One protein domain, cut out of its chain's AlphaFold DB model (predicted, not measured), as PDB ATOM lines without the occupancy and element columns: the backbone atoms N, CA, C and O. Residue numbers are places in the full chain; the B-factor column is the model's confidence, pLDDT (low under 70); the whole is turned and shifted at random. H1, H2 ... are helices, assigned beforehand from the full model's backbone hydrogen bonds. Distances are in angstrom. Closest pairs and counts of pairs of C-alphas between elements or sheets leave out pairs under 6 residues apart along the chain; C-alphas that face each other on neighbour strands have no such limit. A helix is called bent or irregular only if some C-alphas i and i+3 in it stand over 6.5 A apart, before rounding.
ATOM      1  N   LYS A  10     104.772 133.588 117.358       91.62
ATOM      2  CA  LYS A  10     105.504 133.078 116.188       91.62
ATOM      3  C   LYS A  10     105.915 131.614 116.371       91.62
ATOM      4  O   LYS A  10     105.725 130.808 115.465       91.62
ATOM      5  N   ALA A  11     106.403 131.244 117.554       91.88
ATOM      6  CA  ALA A  11     106.750 129.860 117.869       91.88
ATOM      7  C   ALA A  11     105.510 128.953 117.908       91.88
ATOM      8  O   ALA A  11     105.556 127.853 117.365       91.88
ATOM      9  N   GLU A  12     104.393 129.437 118.468       91.75
ATOM     10  CA  GLU A  12     103.101 128.729 118.451       91.75
ATOM     11  C   GLU A  12     102.638 128.444 117.013       91.75
ATOM     12  O   GLU A  12     102.240 127.326 116.694       91.75
ATOM     13  N   THR A  13     102.776 129.420 116.114       93.19
ATOM     14  CA  THR A  13     102.435 129.267 114.689       93.19
ATOM     15  C   THR A  13     103.309 128.217 113.995       93.19
ATOM     16  O   THR A  13     102.836 127.488 113.126       93.19
ATOM     17  N   VAL A  14     104.585 128.102 114.380       91.25
ATOM     18  CA  VAL A  14     105.504 127.114 113.793       91.25
ATOM     19  C   VAL A  14     105.101 125.684 114.144       91.25
ATOM     20  O   VAL A  14     105.204 124.816 113.271       91.25
ATOM     21  N   ILE A  15     104.648 125.448 115.379       91.62
ATOM     22  CA  ILE A  15     104.285 124.115 115.891       91.62
ATOM     23  C   ILE A  15     102.819 123.738 115.640       91.62
ATOM     24  O   ILE A  15     102.489 122.554 115.659       91.62
ATOM     25  N   ALA A  16     101.937 124.712 115.397       92.25
ATOM     26  CA  ALA A  16     100.511 124.471 115.204       92.25
ATOM     27  C   ALA A  16     100.247 123.462 114.072       92.25
ATOM     28  O   ALA A  16     100.649 123.665 112.925       92.25
ATOM     29  N   GLY A  17      99.568 122.360 114.405       88.19
ATOM     30  CA  GLY A  17      99.186 121.314 113.451       88.19
ATOM     31  C   GLY A  17     100.335 120.436 112.938       88.19
ATOM     32  O   GLY A  17     100.119 119.666 112.005       88.19
ATOM     33  N   LYS A  18     101.543 120.530 113.512       88.25
ATOM     34  CA  LYS A  18     102.705 119.716 113.114       88.25
ATOM     35  C   LYS A  18     103.117 118.752 114.221       88.25
ATOM     36  O   LYS A  18     102.952 119.040 115.401       88.25
ATOM     37  N   SER A  19     103.711 117.626 113.828       87.62
ATOM     38  CA  SER A  19     104.391 116.740 114.776       87.62
ATOM     39  C   SER A  19     105.662 117.413 115.296       87.62
ATOM     40  O   SER A  19     106.438 117.979 114.518       87.62
ATOM     41  N   ILE A  20     105.866 117.368 116.612       89.12
ATOM     42  CA  ILE A  20     107.046 117.948 117.248       89.12
ATOM     43  C   ILE A  20     108.232 117.008 117.005       89.12
ATOM     44  O   ILE A  20     108.258 115.872 117.464       89.12
ATOM     45  N   ASN A  21     109.228 117.502 116.273       90.81
ATOM     46  CA  ASN A  21     110.504 116.835 116.023       90.81
ATOM     47  C   ASN A  21     111.655 117.841 116.186       90.81
ATOM     48  O   ASN A  21     111.415 119.037 116.365       90.81
ATOM     49  N   GLU A  22     112.908 117.385 116.119       91.38
ATOM     50  CA  GLU A  22     114.071 118.259 116.342       91.38
ATOM     51  C   GLU A  22     114.113 119.473 115.409       91.38
ATOM     52  O   GLU A  22     114.457 120.572 115.847       91.38
ATOM     53  N   THR A  23     113.730 119.299 114.143       92.69
ATOM     54  CA  THR A  23     113.731 120.367 113.136       92.69
ATOM     55  C   THR A  23     112.671 121.425 113.440       92.69
ATOM     56  O   THR A  23     112.958 122.622 113.408       92.69
ATOM     57  N   ILE A  24     111.454 120.998 113.784       93.25
ATOM     58  CA  ILE A  24     110.352 121.891 114.157       93.25
ATOM     59  C   ILE A  24     110.645 122.582 115.492       93.25
ATOM     60  O   ILE A  24     110.399 123.778 115.618       93.25
ATOM     61  N   ALA A  25     111.223 121.874 116.463       92.94
ATOM     62  CA  ALA A  25     111.599 122.442 117.754       92.94
ATOM     63  C   ALA A  25     112.717 123.493 117.626       92.94
ATOM     64  O   ALA A  25     112.672 124.530 118.289       92.94
ATOM     65  N   GLU A  26     113.696 123.272 116.743       94.31
ATOM     66  CA  GLU A  26     114.729 124.261 116.412       94.31
ATOM     67  C   GLU A  26     114.120 125.509 115.751       94.31
ATOM     68  O   GLU A  26     114.426 126.636 116.156       94.31
ATOM     69  N   ALA A  27     113.223 125.316 114.778       93.81
ATOM     70  CA  ALA A  27     112.528 126.407 114.097       93.81
ATOM     71  C   ALA A  27     111.638 127.212 115.059       93.81
ATOM     72  O   ALA A  27     111.651 128.442 115.033       93.81
ATOM     73  N   ALA A  28     110.919 126.535 115.956       93.50
ATOM     74  CA  ALA A  28     110.101 127.175 116.980       93.50
ATOM     75  C   ALA A  28     110.960 127.968 117.975       93.50
ATOM     76  O   ALA A  28     110.613 129.092 118.330       93.50
ATOM     77  N   GLY A  29     112.117 127.431 118.376       93.19
ATOM     78  CA  GLY A  29     113.072 128.147 119.220       93.19
ATOM     79  C   GLY A  29     113.626 129.408 118.557       93.19
ATOM     80  O   GLY A  29     113.781 130.425 119.229       93.19
ATOM     81  N   ALA A  30     113.905 129.366 117.250       94.44
ATOM     82  CA  ALA A  30     114.323 130.544 116.489       94.44
ATOM     83  C   ALA A  30     113.198 131.588 116.403       94.44
ATOM     84  O   ALA A  30     113.415 132.748 116.750       94.44
ATOM     85  N   ALA A  31     111.986 131.160 116.040       93.56
ATOM     86  CA  ALA A  31     110.807 132.021 115.960       93.56
ATOM     87  C   ALA A  31     110.439 132.656 117.316       93.56
ATOM     88  O   ALA A  31     109.950 133.781 117.372       93.56
ATOM     89  N   ALA A  32     110.711 131.971 118.432       92.44
ATOM     90  CA  ALA A  32     110.449 132.488 119.775       92.44
ATOM     91  C   ALA A  32     111.313 133.699 120.158       92.44
ATOM     92  O   ALA A  32     110.942 134.459 121.053       92.44
ATOM     93  N   VAL A  33     112.477 133.856 119.524       93.50
ATOM     94  CA  VAL A  33     113.448 134.911 119.844       93.50
ATOM     95  C   VAL A  33     113.703 135.868 118.681       93.50
ATOM     96  O   VAL A  33     114.593 136.703 118.785       93.50
ATOM     97  N   GLU A  34     112.940 135.757 117.597       92.06
ATOM     98  CA  GLU A  34     113.111 136.554 116.379       92.06
ATOM     99  C   GLU A  34     112.978 138.061 116.646       92.06
ATOM    100  O   GLU A  34     113.818 138.839 116.209       92.06
ATOM    101  N   ASP A  35     111.990 138.452 117.454       89.81
ATOM    102  CA  ASP A  35     111.742 139.849 117.842       89.81
ATOM    103  C   ASP A  35     112.523 140.258 119.106       89.81
ATOM    104  O   ASP A  35     112.203 141.246 119.770       89.81
ATOM    105  N   ALA A  36     113.509 139.458 119.529       89.50
ATOM    106  CA  ALA A  36     114.283 139.779 120.716       89.50
ATOM    107  C   ALA A  36     115.302 140.885 120.416       89.50
ATOM    108  O   ALA A  36     116.198 140.710 119.595       89.50
ATOM    109  N   GLU A  37     115.242 141.964 121.193       90.75
ATOM    110  CA  GLU A  37     116.216 143.058 121.155       90.75
ATOM    111  C   GLU A  37     117.162 142.975 122.368       90.75
ATOM    112  O   GLU A  37     116.860 143.493 123.448       90.75
ATOM    113  N   PRO A  38     118.295 142.252 122.268       88.75
ATOM    114  CA  PRO A  38     119.247 142.162 123.363       88.75
ATOM    115  C   PRO A  38     120.120 143.417 123.463       88.75
ATOM    116  O   PRO A  38     120.725 143.866 122.492       88.75
ATOM    117  N   LEU A  39     120.320 143.889 124.690       90.69
ATOM    118  CA  LEU A  39     121.417 144.800 125.021       90.69
ATOM    119  C   LEU A  39     122.774 144.084 124.871       90.69
ATOM    120  O   LEU A  39     122.815 142.850 124.979       90.69
ATOM    121  N   PRO A  40     123.899 144.811 124.709       90.19
ATOM    122  CA  PRO A  40     125.222 144.222 124.473       90.19
ATOM    123  C   PRO A  40     125.611 143.120 125.466       90.19
ATOM    124  O   PRO A  40     126.134 142.080 125.071       90.19
ATOM    125  N   THR A  41     125.276 143.306 126.743       91.62
ATOM    126  CA  THR A  41     125.574 142.367 127.833       91.62
ATOM    127  C   THR A  41     124.585 141.209 127.940       91.62
ATOM    128  O   THR A  41     124.805 140.305 128.731       91.62
ATOM    129  N   THR A  42     123.495 141.200 127.168       92.00
ATOM    130  CA  THR A  42     122.396 140.224 127.301       92.00
ATOM    131  C   THR A  42     122.199 139.331 126.080       92.00
ATOM    132  O   THR A  42     121.277 138.518 126.065       92.00
ATOM    133  N   LYS A  43     123.086 139.414 125.079       90.88
ATOM    134  CA  LYS A  43     123.030 138.587 123.856       90.88
ATOM    135  C   LYS A  43     122.947 137.088 124.155       90.88
ATOM    136  O   LYS A  43     122.183 136.372 123.515       90.88
ATOM    137  N   TYR A  44     123.647 136.626 125.191       93.88
ATOM    138  CA  TYR A  44     123.615 135.224 125.617       93.88
ATOM    139  C   TYR A  44     122.202 134.743 126.006       93.88
ATOM    140  O   TYR A  44     121.860 133.583 125.785       93.88
ATOM    141  N   LYS A  45     121.336 135.629 126.529       93.69
ATOM    142  CA  LYS A  45     119.965 135.276 126.936       93.69
ATOM    143  C   LYS A  45     119.101 134.855 125.748       93.69
ATOM    144  O   LYS A  45     118.184 134.059 125.925       93.69
ATOM    145  N   VAL A  46     119.388 135.369 124.552       93.38
ATOM    146  CA  VAL A  46     118.691 134.997 123.310       93.38
ATOM    147  C   VAL A  46     118.996 133.544 122.952       93.38
ATOM    148  O   VAL A  46     118.077 132.766 122.706       93.38
ATOM    149  N   GLN A  47     120.269 133.145 123.018       93.69
ATOM    150  CA  GLN A  47     120.677 131.761 122.757       93.69
ATOM    151  C   GLN A  47     120.122 130.785 123.801       93.69
ATOM    152  O   GLN A  47     119.631 129.712 123.441       93.69
ATOM    153  N   ILE A  48     120.141 131.166 125.083       95.38
ATOM    154  CA  ILE A  48     119.546 130.360 126.159       95.38
ATOM    155  C   ILE A  48     118.047 130.172 125.914       95.38
ATOM    156  O   ILE A  48     117.574 129.039 125.921       95.38
ATOM    157  N   ALA A  49     117.305 131.250 125.645       94.50
ATOM    158  CA  ALA A  49     115.866 131.176 125.401       94.50
ATOM    159  C   ALA A  49     115.530 130.288 124.192       94.50
ATOM    160  O   ALA A  49     114.685 129.404 124.309       94.50
ATOM    161  N   LYS A  50     116.250 130.449 123.074       94.56
ATOM    162  CA  LYS A  50     116.106 129.591 121.889       94.56
ATOM    163  C   LYS A  50     116.277 128.107 122.236       94.56
ATOM    164  O   LYS A  50     115.462 127.271 121.849       94.56
ATOM    165  N   THR A  51     117.323 127.787 122.997       95.62
ATOM    166  CA  THR A  51     117.653 126.405 123.382       95.62
ATOM    167  C   THR A  51     116.625 125.822 124.349       95.62
ATOM    168  O   THR A  51     116.257 124.654 124.231       95.62
ATOM    169  N   LEU A  52     116.139 126.629 125.295       95.06
ATOM    170  CA  LEU A  52     115.109 126.218 126.246       95.06
ATOM    171  C   LEU A  52     113.792 125.900 125.544       95.06
ATOM    172  O   LEU A  52     113.201 124.873 125.854       95.06
ATOM    173  N   VAL A  53     113.368 126.712 124.571       93.12
ATOM    174  CA  VAL A  53     112.147 126.444 123.792       93.12
ATOM    175  C   VAL A  53     112.269 125.124 123.036       93.12
ATOM    176  O   VAL A  53     111.381 124.281 123.142       93.12
ATOM    177  N   LYS A  54     113.396 124.889 122.352       93.88
ATOM    178  CA  LYS A  54     113.649 123.613 121.667       93.88
ATOM    179  C   LYS A  54     113.556 122.424 122.625       93.88
ATOM    180  O   LYS A  54     112.850 121.460 122.350       93.88
ATOM    181  N   ARG A  55     114.275 122.488 123.749       95.19
ATOM    182  CA  ARG A  55     114.312 121.404 124.743       95.19
ATOM    183  C   ARG A  55     112.956 121.160 125.389       95.19
ATOM    184  O   ARG A  55     112.590 120.008 125.568       95.19
ATOM    185  N   ALA A  56     112.225 122.220 125.721       93.75
ATOM    186  CA  ALA A  56     110.900 122.112 126.315       93.75
ATOM    187  C   ALA A  56     109.922 121.416 125.363       93.75
ATOM    188  O   ALA A  56     109.208 120.522 125.794       93.75
ATOM    189  N   LEU A  57     109.943 121.765 124.071       91.12
ATOM    190  CA  LEU A  57     109.110 121.104 123.064       91.12
ATOM    191  C   LEU A  57     109.465 119.619 122.917       91.12
ATOM    192  O   LEU A  57     108.578 118.774 122.920       91.12
ATOM    193  N   LEU A  58     110.755 119.283 122.847       91.44
ATOM    194  CA  LEU A  58     111.191 117.887 122.724       91.44
ATOM    195  C   LEU A  58     110.938 117.056 123.987       91.44
ATOM    196  O   LEU A  58     110.764 115.853 123.881       91.44
ATOM    197  N   ALA A  59     110.899 117.678 125.167       91.81
ATOM    198  CA  ALA A  59     110.601 116.988 126.421       91.81
ATOM    199  C   ALA A  59     109.111 116.638 126.593       91.81
ATOM    200  O   ALA A  59     108.771 115.888 127.501       91.81
ATOM    201  N   THR A  60     108.224 117.209 125.770       80.62
ATOM    202  CA  THR A  60     106.774 116.938 125.815       80.62
ATOM    203  C   THR A  60     106.316 115.820 124.879       80.62
ATOM    204  O   THR A  60     105.124 115.513 124.860       80.62
ATOM    205  N   VAL A  61     107.240 115.245 124.104       63.03
ATOM    206  CA  VAL A  61     106.994 114.143 123.159       63.03
ATOM    207  C   VAL A  61     107.401 112.814 123.776       63.03
ATOM    208  O   VAL A  61     108.408 112.800 124.519       63.03
TER     209      VAL A  61
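Overview. This is residues 10 to 61 of the 61 residues of the protein "Molybdopterin dehydrogenase" of Acidobacteria bacterium (UniProt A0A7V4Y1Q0). The model is a small zigzag of three helices that folds back on itself twice, with H2 in the middle, short H1 packed along one side of it and long H3 running past it on another side. H3 makes most of the length, and its first residues, 40 to 44, stick out beyond the rest together with residue 39. The printed part has 52 residues, with three named helices in the order H1, H2, H3 and no named strand; its class is all helix. It is compact, with a radius of gyration of the C-alphas of 11.3 A, yet elongated in outline, spanning 36 by 19 by 13 A.

Along the chain. H1 takes residues 10 to 15 and begins at C-alpha 10, at (105.504, 133.078, 116.188); it measures 9.1 A from first to last C-alpha. Residues 16 to 21 then form a short link. H2 takes residues 22 to 32, beginning at C-alpha 22, at (114.071, 118.259, 116.342), and measures 15.1 A. Residues 33 to 39 form a second short link. H3 takes residues 40 to 58, is the longest helix at 29.9 A, and ends at C-alpha 58, at (111.191, 117.887, 122.724). H3 is irregular: C-alphas 41 and 44 are 7.7 A apart, where about 5 A is found in a regular helix, and its line is a rough one.

Arrangement. H1 and H2 touch, and their closest C-alphas are those of Ala 11 and Ala 28, 4.4 A apart. They run opposite ways at a shallow tilt of 17 degrees and form a helical hairpin. Their centres are 8.3 A apart. H2 and H3 also touch, and their closest C-alphas are those of Gly 29 and Lys 50, 4.3 A apart. They run opposite ways at a steep tilt of 41 degrees and form a second helical hairpin, with their centres 10.8 A apart. H1 and H3 are apart. In H1 and H2 every backbone O i to N i+4 pair is within hydrogen-bond range; in H3 it is 11 of 15.

Size, cuts and confidence. The two C-alphas farthest apart are those of Gly 17 and Thr 41, at 36.7 A. Residues 39 to 44, of which 40 to 44 belong to H3, stand free. The printed part has no cut, and no link is long. It ends at residue 61, the chain's last residue. The mean pLDDT of the printed part is 91.5, and residue 61 is the one residue under 70.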